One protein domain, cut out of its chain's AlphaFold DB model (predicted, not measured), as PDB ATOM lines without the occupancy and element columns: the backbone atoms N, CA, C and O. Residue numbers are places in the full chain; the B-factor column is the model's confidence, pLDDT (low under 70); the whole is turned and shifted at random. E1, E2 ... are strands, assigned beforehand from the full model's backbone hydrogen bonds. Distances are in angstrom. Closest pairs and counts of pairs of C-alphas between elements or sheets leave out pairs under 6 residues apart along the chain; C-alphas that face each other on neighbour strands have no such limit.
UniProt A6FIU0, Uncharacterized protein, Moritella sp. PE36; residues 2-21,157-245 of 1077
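This is residues 2 to 21 and 157 to 245 of the 1077 residues of an uncharacterized protein of Moritella sp. PE36 (UniProt A6FIU0). With little regular structure, this is a compact body mostly of loops holding two small strand hairpins, E1-E2 and E3-E4, and residues 2 to 18 stick out as a long tail. The 109 printed residues have no named helix and four strands, E1 to E4 along the chain, in two antiparallel sheets; the class is all strand, with 19 residues in named elements. The whole is loose, radius of gyration of the C-alphas 17.1 A, spanning 57 by 42 by 32 A.

E1, residues 161 to 166, and E2, residues 171 to 175, form an antiparallel hairpin; N 164 and O 173 are within hydrogen-bond range, 2.8 A. E3, residues 186 to 189, and E4, residues 217 to 220, form another; N 187 and O 219 are 2.8 A apart. E2 and E4 are near each other, with 5 pairs of C-alphas within 10 A.

E1 spans 15.7 A from C-alpha 161 at (245.766, 230.205, 167.174), E2 14.0 A, E3 10.6 A, and E4 10.9 A to C-alpha 220 at (242.619, 240.271, 171.938).

Residues 22 to 156 are not printed; C-alphas 21 and 157 are 13.6 A apart. The E3 to E4 link is long. Residues 2 to 21 are among 32 with pLDDT under 70.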
ATOM      1  N   ARG A   2     276.819 252.758 202.718       22.03
ATOM      2  CA  ARG A   2     276.380 251.487 202.105       22.03
ATOM      3  C   ARG A   2     274.923 251.687 201.687       22.03
ATOM      4  O   ARG A   2     274.117 252.096 202.514       22.03
ATOM      5  N   LYS A   3     274.626 251.496 200.401       23.09
ATOM      6  CA  LYS A   3     273.285 251.665 199.822       23.09
ATOM      7  C   LYS A   3     272.429 250.462 200.231       23.09
ATOM      8  O   LYS A   3     272.778 249.342 199.875       23.09
ATOM      9  N   PHE A   4     271.321 250.700 200.923       22.36
ATOM     10  CA  PHE A   4     270.222 249.744 201.053       22.36
ATOM     11  C   PHE A   4     268.963 250.426 200.525       22.36
ATOM     12  O   PHE A   4     268.475 251.374 201.131       22.36
ATOM     13  N   MET A   5     268.480 249.973 199.369       21.78
ATOM     14  CA  MET A   5     267.117 250.246 198.925       21.78
ATOM     15  C   MET A   5     266.236 249.133 199.483       21.78
ATOM     16  O   MET A   5     266.429 247.972 199.130       21.78
ATOM     17  N   PHE A   6     265.282 249.496 200.329       22.12
ATOM     18  CA  PHE A   6     264.084 248.706 200.564       22.12
ATOM     19  C   PHE A   6     262.909 249.632 200.296       22.12
ATOM     20  O   PHE A   6     262.737 250.625 200.996       22.12
ATOM     21  N   ASP A   7     262.159 249.319 199.247       21.42
ATOM     22  CA  ASP A   7     260.924 250.008 198.907       21.42
ATOM     23  C   ASP A   7     259.766 249.096 199.320       21.42
ATOM     24  O   ASP A   7     259.686 247.941 198.892       21.42
ATOM     25  N   TYR A   8     258.929 249.582 200.230       21.80
ATOM     26  CA  TYR A   8     257.753 248.887 200.742       21.80
ATOM     27  C   TYR A   8     256.645 249.918 200.937       21.80
ATOM     28  O   TYR A   8     256.779 250.863 201.710       21.80
ATOM     29  N   SER A   9     255.521 249.713 200.258       21.73
ATOM     30  CA  SER A   9     254.281 250.462 200.468       21.73
ATOM     31  C   SER A   9     253.097 249.526 200.262       21.73
ATOM     32  O   SER A   9     253.070 248.736 199.320       21.73
ATOM     33  N   PHE A  10     252.129 249.570 201.177       20.42
ATOM     34  CA  PHE A  10     251.045 248.592 201.256       20.42
ATOM     35  C   PHE A  10     249.774 249.257 201.819       20.42
ATOM     36  O   PHE A  10     249.873 249.996 202.793       20.42
ATOM     37  N   HIS A  11     248.598 248.868 201.293       23.20
ATOM     38  CA  HIS A  11     247.225 249.202 201.755       23.20
ATOM     39  C   HIS A  11     246.680 250.606 201.370       23.20
ATOM     40  O   HIS A  11     247.412 251.581 201.428       23.20
ATOM     41  N   LYS A  12     245.392 250.811 201.013       22.45
ATOM     42  CA  LYS A  12     244.245 249.899 200.737       22.45
ATOM     43  C   LYS A  12     243.120 250.635 199.949       22.45
ATOM     44  O   LYS A  12     242.749 251.730 200.336       22.45
ATOM     45  N   VAL A  13     242.541 249.967 198.937       22.05
ATOM     46  CA  VAL A  13     241.085 249.770 198.645       22.05
ATOM     47  C   VAL A  13     240.087 250.959 198.716       22.05
ATOM     48  O   VAL A  13     239.875 251.504 199.790       22.05
ATOM     49  N   ILE A  14     239.312 251.195 197.631       22.08
ATOM     50  CA  ILE A  14     237.819 251.099 197.559       22.08
ATOM     51  C   ILE A  14     237.315 251.146 196.084       22.08
ATOM     52  O   ILE A  14     237.906 251.779 195.220       22.08
ATOM     53  N   TYR A  15     236.220 250.416 195.841       22.53
ATOM     54  CA  TYR A  15     235.453 250.110 194.617       22.53
ATOM     55  C   TYR A  15     235.040 251.246 193.646       22.53
ATOM     56  O   TYR A  15     234.638 252.314 194.097       22.53
ATOM     57  N   ILE A  16     234.948 250.910 192.340       23.59
ATOM     58  CA  ILE A  16     233.760 250.935 191.423       23.59
ATOM     59  C   ILE A  16     234.275 250.625 189.985       23.59
ATOM     60  O   ILE A  16     235.086 251.373 189.464       23.59
ATOM     61  N   TYR A  17     234.098 249.420 189.424       23.19
ATOM     62  CA  TYR A  17     232.947 248.853 188.678       23.19
ATOM     63  C   TYR A  17     232.989 249.053 187.135       23.19
ATOM     64  O   TYR A  17     232.918 250.175 186.646       23.19
ATOM     65  N   ILE A  18     232.968 247.913 186.422       25.72
ATOM     66  CA  ILE A  18     232.705 247.655 184.982       25.72
ATOM     67  C   ILE A  18     233.869 247.790 183.976       25.72
ATOM     68  O   ILE A  18     234.458 248.842 183.750       25.72
ATOM     69  N   GLU A  19     234.130 246.650 183.328       35.75
ATOM     70  CA  GLU A  19     235.070 246.426 182.235       35.75
ATOM     71  C   GLU A  19     234.528 246.878 180.869       35.75
ATOM     72  O   GLU A  19     233.335 246.769 180.585       35.75
ATOM     73  N   GLY A  20     235.463 247.148 179.953       37.28
ATOM     74  CA  GLY A  20     235.516 246.329 178.743       37.28
ATOM     75  C   GLY A  20     235.144 246.983 177.415       37.28
ATOM     76  O   GLY A  20     234.753 248.139 177.351       37.28
ATOM     77  N   ILE A  21     235.223 246.275 176.294       41.97
ATOM     78  CA  ILE A  21     235.626 244.883 176.021       41.97
ATOM     79  C   ILE A  21     235.500 244.731 174.497       41.97
ATOM     80  O   ILE A  21     234.908 245.568 173.813       41.97
ATOM     81  N   PRO A 157     242.287 243.121 165.023       80.06
ATOM     82  CA  PRO A 157     243.360 242.130 165.203       80.06
ATOM     83  C   PRO A 157     242.962 240.674 164.887       80.06
ATOM     84  O   PRO A 157     241.785 240.324 164.911       80.06
ATOM     85  N   LYS A 158     243.951 239.812 164.601       81.44
ATOM     86  CA  LYS A 158     243.758 238.393 164.214       81.44
ATOM     87  C   LYS A 158     243.546 237.451 165.405       81.44
ATOM     88  O   LYS A 158     243.718 237.839 166.553       81.44
ATOM     89  N   SER A 159     243.071 236.231 165.120       82.12
ATOM     90  CA  SER A 159     242.753 235.235 166.152       82.12
ATOM     91  C   SER A 159     244.026 234.738 166.813       82.12
ATOM     92  O   SER A 159     244.967 234.432 166.076       82.12
ATOM     93  N   PRO A 160     244.049 234.560 168.147       89.56
ATOM     94  CA  PRO A 160     244.963 233.610 168.738       89.56
ATOM     95  C   PRO A 160     244.717 232.248 168.085       89.56
ATOM     96  O   PRO A 160     243.586 231.909 167.710       89.56
ATOM     97  N   THR A 161     245.787 231.491 167.886       87.12
ATOM     98  CA  THR A 161     245.766 230.205 167.174       87.12
ATOM     99  C   THR A 161     246.138 229.054 168.105       87.12
ATOM    100  O   THR A 161     246.422 229.274 169.275       87.12
ATOM    101  N   ASN A 162     246.127 227.817 167.597       85.88
ATOM    102  CA  ASN A 162     246.599 226.617 168.302       85.88
ATOM    103  C   ASN A 162     245.998 226.423 169.718       85.88
ATOM    104  O   ASN A 162     246.718 226.489 170.710       85.88
ATOM    105  N   PRO A 163     244.680 226.148 169.824       87.44
ATOM    106  CA  PRO A 163     244.007 225.960 171.107       87.44
ATOM    107  C   PRO A 163     244.446 224.649 171.770       87.44
ATOM    108  O   PRO A 163     244.072 223.562 171.319       87.44
ATOM    109  N   VAL A 164     245.175 224.740 172.880       89.25
ATOM    110  CA  VAL A 164     245.555 223.592 173.711       89.25
ATOM    111  C   VAL A 164     244.580 223.494 174.881       89.25
ATOM    112  O   VAL A 164     244.615 224.286 175.815       89.25
ATOM    113  N   GLN A 165     243.680 222.516 174.823       87.75
ATOM    114  CA  GLN A 165     242.697 222.237 175.875       87.75
ATOM    115  C   GLN A 165     243.157 221.062 176.733       87.75
ATOM    116  O   GLN A 165     243.533 220.021 176.188       87.75
ATOM    117  N   ASN A 166     243.078 221.199 178.055       80.00
ATOM    118  CA  ASN A 166     243.362 220.115 178.988       80.00
ATOM    119  C   ASN A 166     242.310 220.052 180.103       80.00
ATOM    120  O   ASN A 166     242.436 220.713 181.133       80.00
ATOM    121  N   ASP A 167     241.293 219.216 179.881       77.25
ATOM    122  CA  ASP A 167     240.196 218.922 180.816       77.25
ATOM    123  C   ASP A 167     240.729 218.474 182.193       77.25
ATOM    124  O   ASP A 167     240.393 219.047 183.222       77.25
ATOM    125  N   ASN A 168     241.708 217.560 182.214       71.12
ATOM    126  CA  ASN A 168     242.299 217.027 183.451       71.12
ATOM    127  C   ASN A 168     243.035 218.072 184.316       71.12
ATOM    128  O   ASN A 168     243.359 217.780 185.468       71.12
ATOM    129  N   LEU A 169     243.377 219.237 183.756       70.69
ATOM    130  CA  LEU A 169     244.016 220.346 184.473       70.69
ATOM    131  C   LEU A 169     243.116 221.587 184.567       70.69
ATOM    132  O   LEU A 169     243.536 222.572 185.167       70.69
ATOM    133  N   ASN A 170     241.912 221.553 183.983       83.19
ATOM    134  CA  ASN A 170     241.043 222.715 183.800       83.19
ATOM    135  C   ASN A 170     241.783 223.926 183.196       83.19
ATOM    136  O   ASN A 170     241.636 225.058 183.667       83.19
ATOM    137  N   THR A 171     242.585 223.691 182.145       87.69
ATOM    138  CA  THR A 171     243.325 224.752 181.439       87.69
ATOM    139  C   THR A 171     243.015 224.859 179.947       87.69
ATOM    140  O   THR A 171     242.776 223.869 179.247       87.69
ATOM    141  N   PHE A 172     243.059 226.099 179.458       88.75
ATOM    142  CA  PHE A 172     242.933 226.475 178.054       88.75
ATOM    143  C   PHE A 172     244.117 227.365 177.654       88.75
ATOM    144  O   PHE A 172     244.352 228.393 178.282       88.75
ATOM    145  N   ASP A 173     244.870 226.993 176.623       92.75
ATOM    146  CA  ASP A 173     246.031 227.756 176.151       92.75
ATOM    147  C   ASP A 173     245.990 228.009 174.634       92.75
ATOM    148  O   ASP A 173     245.227 227.367 173.910       92.75
ATOM    149  N   TRP A 174     246.784 228.969 174.159       93.62
ATOM    150  CA  TRP A 174     246.808 229.437 172.764       93.62
ATOM    151  C   TRP A 174     248.168 230.009 172.353       93.62
ATOM    152  O   TRP A 174     249.001 230.312 173.200       93.62
ATOM    153  N   ASP A 175     248.384 230.243 171.061       92.62
ATOM    154  CA  ASP A 175     249.506 231.048 170.573       92.62
ATOM    155  C   ASP A 175     249.130 232.531 170.512       92.62
ATOM    156  O   ASP A 175     248.052 232.893 170.027       92.62
ATOM    157  N   LEU A 176     250.036 233.384 171.000       88.81
ATOM    158  CA  LEU A 176     249.877 234.836 170.993       88.81
ATOM    159  C   LEU A 176     249.800 235.372 169.555       88.81
ATOM    160  O   LEU A 176     250.519 234.938 168.654       88.81
ATOM    161  N   VAL A 177     248.914 236.341 169.359       87.25
ATOM    162  CA  VAL A 177     248.744 237.099 168.123       87.25
ATOM    163  C   VAL A 177     249.939 238.032 167.954       87.25
ATOM    164  O   VAL A 177     250.352 238.702 168.898       87.25
ATOM    165  N   THR A 178     250.484 238.097 166.739       80.56
ATOM    166  CA  THR A 178     251.545 239.050 166.390       80.56
ATOM    167  C   THR A 178     251.142 240.471 166.796       80.56
ATOM    168  O   THR A 178     250.000 240.869 166.578       80.56
ATOM    169  N   ASP A 179     252.089 241.198 167.391       81.75
ATOM    170  CA  ASP A 179     251.944 242.550 167.953       81.75
ATOM    171  C   ASP A 179     251.122 242.663 169.261       81.75
ATOM    172  O   ASP A 179     251.030 243.755 169.813       81.75
ATOM    173  N   PHE A 180     250.624 241.549 169.821       85.75
ATOM    174  CA  PHE A 180     249.956 241.471 171.135       85.75
ATOM    175  C   PHE A 180     250.642 240.417 172.013       85.75
ATOM    176  O   PHE A 180     250.199 239.265 172.118       85.75
ATOM    177  N   ASN A 181     251.795 240.795 172.567       86.56
ATOM    178  CA  ASN A 181     252.709 239.878 173.253       86.56
ATOM    179  C   ASN A 181     252.421 239.730 174.756       86.56
ATOM    180  O   ASN A 181     252.927 238.785 175.364       86.56
ATOM    181  N   ASP A 182     251.627 240.621 175.354       87.19
ATOM    182  CA  ASP A 182     251.345 240.594 176.786       87.19
ATOM    183  C   ASP A 182     250.044 239.842 177.079       87.19
ATOM    184  O   ASP A 182     249.036 239.972 176.389       87.19
ATOM    185  N   VAL A 183     250.030 239.045 178.150       84.38
ATOM    186  CA  VAL A 183     248.849 238.246 178.531       84.38
ATOM    187  C   VAL A 183     247.638 239.142 178.850       84.38
ATOM    188  O   VAL A 183     246.505 238.773 178.551       84.38
ATOM    189  N   SER A 184     247.883 240.351 179.363       87.19
ATOM    190  CA  SER A 184     246.871 241.383 179.624       87.19
ATOM    191  C   SER A 184     246.230 241.990 178.370       87.19
ATOM    192  O   SER A 184     245.191 242.645 178.492       87.19
ATOM    193  N   ASP A 185     246.801 241.764 177.181       89.50
ATOM    194  CA  ASP A 185     246.196 242.158 175.902       89.50
ATOM    195  C   ASP A 185     244.983 241.285 175.551       89.50
ATOM    196  O   ASP A 185     244.265 241.576 174.595       89.50
ATOM    197  N   TYR A 186     244.743 240.203 176.301       93.06
ATOM    198  CA  TYR A 186     243.711 239.216 176.015       93.06
ATOM    199  C   TYR A 186     242.554 239.287 177.009       93.06
ATOM    200  O   TYR A 186     242.685 239.660 178.174       93.06
ATOM    201  N   GLU A 187     241.393 238.858 176.539       92.06
ATOM    202  CA  GLU A 187     240.193 238.632 177.330       92.06
ATOM    203  C   GLU A 187     239.574 237.280 176.955       92.06
ATOM    204  O   GLU A 187     239.662 236.822 175.811       92.06
ATOM    205  N   TYR A 188     238.951 236.630 177.931       93.12
ATOM    206  CA  TYR A 188     238.335 235.320 177.791       93.12
ATOM    207  C   TYR A 188     236.872 235.334 178.226       93.12
ATOM    208  O   TYR A 188     236.439 236.193 178.983       93.12
ATOM    209  N   SER A 189     236.117 234.356 177.748       85.75
ATOM    210  CA  SER A 189     234.737 234.065 178.125       85.75
ATOM    211  C   SER A 189     234.683 232.631 178.628       85.75
ATOM    212  O   SER A 189     235.267 231.760 177.988       85.75
ATOM    213  N   LEU A 190     233.883 232.363 179.663       83.81
ATOM    214  CA  LEU A 190     233.418 231.007 180.007       83.81
ATOM    215  C   LEU A 190     231.929 230.793 179.664       83.81
ATOM    216  O   LEU A 190     231.401 229.706 179.871       83.81
ATOM    217  N   THR A 191     231.239 231.814 179.137       75.44
ATOM    218  CA  THR A 191     229.780 231.826 178.908       75.44
ATOM    219  C   THR A 191     229.386 231.803 177.423       75.44
ATOM    220  O   THR A 191     228.257 232.128 177.059       75.44
ATOM    221  N   GLY A 192     230.297 231.405 176.526       69.94
ATOM    222  CA  GLY A 192     230.043 231.373 175.077       69.94
ATOM    223  C   GLY A 192     230.038 232.741 174.402       69.94
ATOM    224  O   GLY A 192     229.460 232.895 173.325       69.94
ATOM    225  N   GLY A 193     230.693 233.713 175.024       69.62
ATOM    226  CA  GLY A 193     230.891 235.055 174.511       69.62
ATOM    227  C   GLY A 193     229.853 236.075 174.969       69.62
ATOM    228  O   GLY A 193     229.827 237.170 174.404       69.62
ATOM    229  N   VAL A 194     229.031 235.725 175.966       63.47
ATOM    230  CA  VAL A 194     228.081 236.634 176.629       63.47
ATOM    231  C   VAL A 194     228.830 237.623 177.521       63.47
ATOM    232  O   VAL A 194     228.662 238.828 177.357       63.47
ATOM    233  N   ASP A 195     229.716 237.113 178.375       73.12
ATOM    234  CA  ASP A 195     230.541 237.888 179.302       73.12
ATOM    235  C   ASP A 195     232.013 237.642 178.979       73.12
ATOM    236  O   ASP A 195     232.389 236.534 178.592       73.12
ATOM    237  N   TRP A 196     232.839 238.674 179.123       84.19
ATOM    238  CA  TRP A 196     234.277 238.599 178.885       84.19
ATOM    239  C   TRP A 196     235.020 239.166 180.084       84.19
ATOM    240  O   TRP A 196     234.513 240.061 180.747       84.19
ATOM    241  N   THR A 197     236.205 238.637 180.353       87.06
ATOM    242  CA  THR A 197     237.041 238.997 181.498       87.06
ATOM    243  C   THR A 197     238.489 239.073 181.036       87.06
ATOM    244  O   THR A 197     238.917 238.256 180.221       87.06
ATOM    245  N   ALA A 198     239.257 240.049 181.518       89.25
ATOM    246  CA  ALA A 198     240.678 240.148 181.172       89.25
ATOM    247  C   ALA A 198     241.457 238.879 181.583       89.25
ATOM    248  O   ALA A 198     241.267 238.345 182.677       89.25
ATOM    249  N   VAL A 199     242.354 238.397 180.719       87.94
ATOM    250  CA  VAL A 199     243.215 237.248 181.027       87.94
ATOM    251  C   VAL A 199     244.305 237.691 182.008       87.94
ATOM    252  O   VAL A 199     245.110 238.569 181.707       87.94
ATOM    253  N   ALA A 200     244.347 237.061 183.183       82.56
ATOM    254  CA  ALA A 200     245.373 237.308 184.202       82.56
ATOM    255  C   ALA A 200     246.557 236.321 184.137       82.56
ATOM    256  O   ALA A 200     247.631 236.608 184.662       82.56
ATOM    257  N   SER A 201     246.371 235.154 183.512       80.31
ATOM    258  CA  SER A 201     247.375 234.094 183.406       80.31
ATOM    259  C   SER A 201     247.217 233.293 182.113       80.31
ATOM    260  O   SER A 201     246.123 233.166 181.565       80.31
ATOM    261  N   LYS A 202     248.336 232.751 181.625       84.38
ATOM    262  CA  LYS A 202     248.411 231.905 180.434       84.38
ATOM    263  C   LYS A 202     249.290 230.678 180.752       84.38
ATOM    264  O   LYS A 202     250.453 230.893 181.101       84.38
ATOM    265  N   PRO A 203     248.798 229.425 180.662       90.06
ATOM    266  CA  PRO A 203     247.436 229.009 180.303       90.06
ATOM    267  C   PRO A 203     246.338 229.632 181.174       90.06
ATOM    268  O   PRO A 203     246.553 229.892 182.357       90.06
ATOM    269  N   LEU A 204     245.160 229.833 180.586       86.50
ATOM    270  CA  LEU A 204     243.956 230.253 181.298       86.50
ATOM    271  C   LEU A 204     243.445 229.100 182.168       86.50
ATOM    272  O   LEU A 204     243.202 228.005 181.659       86.50
ATOM    273  N   GLU A 205     243.222 229.360 183.454       84.50
ATOM    274  CA  GLU A 205     242.492 228.458 184.350       84.50
ATOM    275  C   GLU A 205     240.980 228.653 184.153       84.50
ATOM    276  O   GLU A 205     240.455 229.737 184.409       84.50
ATOM    277  N   VAL A 206     240.262 227.617 183.705       82.12
ATOM    278  CA  VAL A 206     238.800 227.692 183.489       82.12
ATOM    279  C   VAL A 206     237.985 227.294 184.727       82.12
ATOM    280  O   VAL A 206     236.797 227.597 184.807       82.12
ATOM    281  N   GLY A 207     238.638 226.667 185.713       72.19
ATOM    282  CA  GLY A 207     238.027 226.163 186.947       72.19
ATOM    283  C   GLY A 207     237.432 224.755 186.817       72.19
ATOM    284  O   GLY A 207     237.147 224.288 185.723       72.19
ATOM    285  N   ASP A 208     237.247 224.074 187.953       73.88
ATOM    286  CA  ASP A 208     236.642 222.730 188.033       73.88
ATOM    287  C   ASP A 208     235.109 222.816 187.955       73.88
ATOM    288  O   ASP A 208     234.394 222.665 188.946       73.88
ATOM    289  N   VAL A 209     234.613 223.168 186.769       70.56
ATOM    290  CA  VAL A 209     233.199 223.432 186.472       70.56
ATOM    291  C   VAL A 209     232.821 222.849 185.110       70.56
ATOM    292  O   VAL A 209     233.619 222.859 184.176       70.56
ATOM    293  N   ASP A 210     231.585 222.364 184.977       73.19
ATOM    294  CA  ASP A 210     231.062 221.900 183.688       73.19
ATOM    295  C   ASP A 210     230.893 223.092 182.730       73.19
ATOM    296  O   ASP A 210     230.043 223.960 182.950       73.19
ATOM    297  N   ILE A 211     231.680 223.130 181.650       78.44
ATOM    298  CA  ILE A 211     231.610 224.170 180.612       78.44
ATOM    299  C   ILE A 211     231.497 223.495 179.240       78.44
ATOM    300  O   ILE A 211     232.400 222.763 178.832       78.44
ATOM    301  N   ASP A 212     230.407 223.748 178.500       78.19
ATOM    302  CA  ASP A 212     230.186 223.139 177.178       78.19
ATOM    303  C   ASP A 212     231.331 223.454 176.193       78.19
ATOM    304  O   ASP A 212     231.962 224.517 176.219       78.19
ATOM    305  N   ALA A 213     231.504 222.574 175.204       77.50
ATOM    306  CA  ALA A 213     232.315 222.871 174.030       77.50
ATOM    307  C   ALA A 213     231.840 224.170 173.352       77.50
ATOM    308  O   ALA A 213     230.659 224.339 173.033       77.50
ATOM    309  N   GLY A 214     232.779 225.086 173.129       74.31
ATOM    310  CA  GLY A 214     232.552 226.400 172.542       74.31
ATOM    311  C   GLY A 214     232.152 227.504 173.523       74.31
ATOM    312  O   GLY A 214     231.942 228.639 173.087       74.31
ATOM    313  N   HIS A 215     232.044 227.212 174.825       77.56
ATOM    314  CA  HIS A 215     231.787 228.230 175.850       77.56
ATOM    315  C   HIS A 215     233.051 228.908 176.379       77.56
ATOM    316  O   HIS A 215     233.009 230.118 176.625       77.56
ATOM    317  N   VAL A 216     234.173 228.180 176.448       87.38
ATOM    318  CA  VAL A 216     235.497 228.783 176.658       87.38
ATOM    319  C   VAL A 216     235.955 229.423 175.351       87.38
ATOM    320  O   VAL A 216     236.024 228.766 174.311       87.38
ATOM    321  N   GLN A 217     236.223 230.724 175.390       90.56
ATOM    322  CA  GLN A 217     236.626 231.512 174.227       90.56
ATOM    323  C   GLN A 217     237.678 232.544 174.643       90.56
ATOM    324  O   GLN A 217     237.598 233.052 175.755       90.56
ATOM    325  N   VAL A 218     238.640 232.879 173.780       92.31
ATOM    326  CA  VAL A 218     239.744 233.817 174.082       92.31
ATOM    327  C   VAL A 218     240.027 234.724 172.894       92.31
ATOM    328  O   VAL A 218     239.971 234.261 171.758       92.31
ATOM    329  N   ARG A 219     240.349 235.999 173.141       90.94
ATOM    330  CA  ARG A 219     240.668 236.981 172.097       90.94
ATOM    331  C   ARG A 219     241.501 238.160 172.576       90.94
ATOM    332  O   ARG A 219     241.629 238.359 173.774       90.94
ATOM    333  N   VAL A 220     241.992 238.970 171.640       89.44
ATOM    334  CA  VAL A 220     242.619 240.271 171.938       89.44
ATOM    335  C   VAL A 220     241.548 241.304 172.316       89.44
ATOM    336  O   VAL A 220     240.572 241.495 171.580       89.44
ATOM    337  N   LYS A 221     241.760 241.960 173.457       87.81
ATOM    338  CA  LYS A 221     240.927 242.997 174.068       87.81
ATOM    339  C   LYS A 221     240.938 244.306 173.263       87.81
ATOM    340  O   LYS A 221     241.891 244.627 172.557       87.81
ATOM    341  N   ALA A 222     239.859 245.073 173.374       81.12
ATOM    342  CA  ALA A 222     239.673 246.336 172.678       81.12
ATOM    343  C   ALA A 222     240.468 247.444 173.366       81.12
ATOM    344  O   ALA A 222     240.500 247.509 174.599       81.12
ATOM    345  N   ASN A 223     241.037 248.360 172.581       78.31
ATOM    346  CA  ASN A 223     241.674 249.560 173.109       78.31
ATOM    347  C   ASN A 223     240.958 250.818 172.583       78.31
ATOM    348  O   ASN A 223     241.323 251.334 171.524       78.31
ATOM    349  N   PRO A 224     239.973 251.354 173.335       63.00
ATOM    350  CA  PRO A 224     239.259 252.575 172.963       63.00
ATOM    351  C   PRO A 224     240.163 253.806 172.806       63.00
ATOM    352  O   PRO A 224     239.807 254.727 172.081       63.00
ATOM    353  N   ALA A 225     241.334 253.838 173.455       66.81
ATOM    354  CA  ALA A 225     242.285 254.947 173.329       66.81
ATOM    355  C   ALA A 225     243.123 254.886 172.035       66.81
ATOM    356  O   ALA A 225     243.735 255.884 171.663       66.81
ATOM    357  N   ALA A 226     243.141 253.736 171.353       62.81
ATOM    358  CA  ALA A 226     243.809 253.525 170.067       62.81
ATOM    359  C   ALA A 226     242.816 253.291 168.908       62.81
ATOM    360  O   ALA A 226     243.235 252.899 167.822       62.81
ATOM    361  N   ASP A 227     241.514 253.487 169.156       62.81
ATOM    362  CA  ASP A 227     240.396 253.186 168.244       62.81
ATOM    363  C   ASP A 227     240.412 251.749 167.674       62.81
ATOM    364  O   ASP A 227     239.868 251.459 166.607       62.81
ATOM    365  N   THR A 228     241.042 250.804 168.388       68.25
ATOM    366  CA  THR A 228     241.064 249.407 167.952       68.25
ATOM    367  C   THR A 228     239.850 248.668 168.484       68.25
ATOM    368  O   THR A 228     239.754 248.270 169.653       68.25
ATOM    369  N   LEU A 229     238.942 248.376 167.554       73.56
ATOM    370  CA  LEU A 229     238.076 247.226 167.700       73.56
ATOM    371  C   LEU A 229     238.949 245.968 167.780       73.56
ATOM    372  O   LEU A 229     239.287 245.352 166.777       73.56
ATOM    373  N   ALA A 230     239.167 245.518 169.010       78.62
ATOM    374  CA  ALA A 230     238.507 244.289 169.406       78.62
ATOM    375  C   ALA A 230     238.822 243.089 168.476       78.62
ATOM    376  O   ALA A 230     238.087 242.839 167.519       78.62
ATOM    377  N   GLY A 231     239.895 242.346 168.769       79.31
ATOM    378  CA  GLY A 231     240.625 241.447 167.859       79.31
ATOM    379  C   GLY A 231     239.975 240.185 167.291       79.31
ATOM    380  O   GLY A 231     239.169 240.288 166.369       79.31
ATOM    381  N   SER A 232     240.456 239.015 167.736       81.69
ATOM    382  CA  SER A 232     240.339 237.647 167.186       81.69
ATOM    383  C   SER A 232     239.903 236.460 168.129       81.69
ATOM    384  O   SER A 232     240.551 236.350 169.151       81.69
ATOM    385  N   ILE A 233     238.906 235.574 167.889       83.38
ATOM    386  CA  ILE A 233     238.282 234.643 168.887       83.38
ATOM    387  C   ILE A 233     238.757 233.238 168.570       83.38
ATOM    388  O   ILE A 233     238.244 232.588 167.657       83.38
ATOM    389  N   LEU A 234     239.562 232.704 169.466       87.94
ATOM    390  CA  LEU A 234     239.767 231.281 169.575       87.94
ATOM    391  C   LEU A 234     238.673 230.640 170.440       87.94
ATOM    392  O   LEU A 234     238.387 231.116 171.535       87.94
ATOM    393  N   ILE A 235     238.044 229.572 169.949       84.25
ATOM    394  CA  ILE A 235     236.896 228.904 170.586       84.25
ATOM    395  C   ILE A 235     237.303 227.488 171.017       84.25
ATOM    396  O   ILE A 235     237.990 226.794 170.263       84.25
ATOM    397  N   SER A 236     236.864 227.029 172.195       87.31
ATOM    398  CA  SER A 236     237.089 225.648 172.632       87.31
ATOM    399  C   SER A 236     236.349 224.632 171.759       87.31
ATOM    400  O   SER A 236     235.190 224.807 171.389       87.31
ATOM    401  N   SER A 237     237.039 223.549 171.414       80.25
ATOM    402  CA  SER A 237     236.509 222.453 170.595       80.25
ATOM    403  C   SER A 237     235.991 221.276 171.425       80.25
ATOM    404  O   SER A 237     235.327 220.394 170.883       80.25
ATOM    405  N   GLN A 238     236.270 221.261 172.729       80.94
ATOM    406  CA  GLN A 238     235.832 220.258 173.694       80.94
ATOM    407  C   GLN A 238     235.221 220.936 174.930       80.94
ATOM    408  O   GLN A 238     235.450 222.121 175.186       80.94
ATOM    409  N   ALA A 239     234.397 220.181 175.653       79.50
ATOM    410  CA  ALA A 239     233.822 220.602 176.925       79.50
ATOM    411  C   ALA A 239     234.812 220.338 178.065       79.50
ATOM    412  O   ALA A 239     235.550 219.353 177.998       79.50
ATOM    413  N   PHE A 240     234.763 221.171 179.100       79.75
ATOM    414  CA  PHE A 240     235.395 220.905 180.391       79.75
ATOM    415  C   PHE A 240     234.385 220.235 181.327       79.75
ATOM    416  O   PHE A 240     233.189 220.544 181.268       79.75
ATOM    417  N   ARG A 241     234.846 219.292 182.149       78.44
ATOM    418  CA  ARG A 241     234.019 218.480 183.050       78.44
ATOM    419  C   ARG A 241     234.490 218.621 184.487       78.44
ATOM    420  O   ARG A 241     235.615 218.256 184.820       78.44
ATOM    421  N   SER A 242     233.578 219.045 185.349       59.72
ATOM    422  CA  SER A 242     233.807 219.072 186.786       59.72
ATOM    423  C   SER A 242     234.062 217.669 187.348       59.72
ATOM    424  O   SER A 242     233.430 216.681 186.960       59.72
ATOM    425  N   GLY A 243     234.986 217.578 188.305       54.50
ATOM    426  CA  GLY A 243     235.190 216.370 189.098       54.50
ATOM    427  C   GLY A 243     236.114 215.316 188.486       54.50
ATOM    428  O   GLY A 243     235.962 214.138 188.812       54.50
ATOM    429  N   VAL A 244     237.097 215.699 187.659       51.47
ATOM    430  CA  VAL A 244     238.279 214.852 187.390       51.47
ATOM    431  C   VAL A 244     239.238 214.956 188.591       51.47
ATOM    432  O   VAL A 244     239.951 215.954 188.719       51.47
ATOM    433  N   PRO A 245     239.303 213.973 189.516       52.97
ATOM    434  CA  PRO A 245     239.912 214.223 190.816       52.97
ATOM    435  C   PRO A 245     241.428 214.007 190.762       52.97
ATOM    436  O   PRO A 245     241.913 212.873 190.791       52.97
TER     437      PRO A 245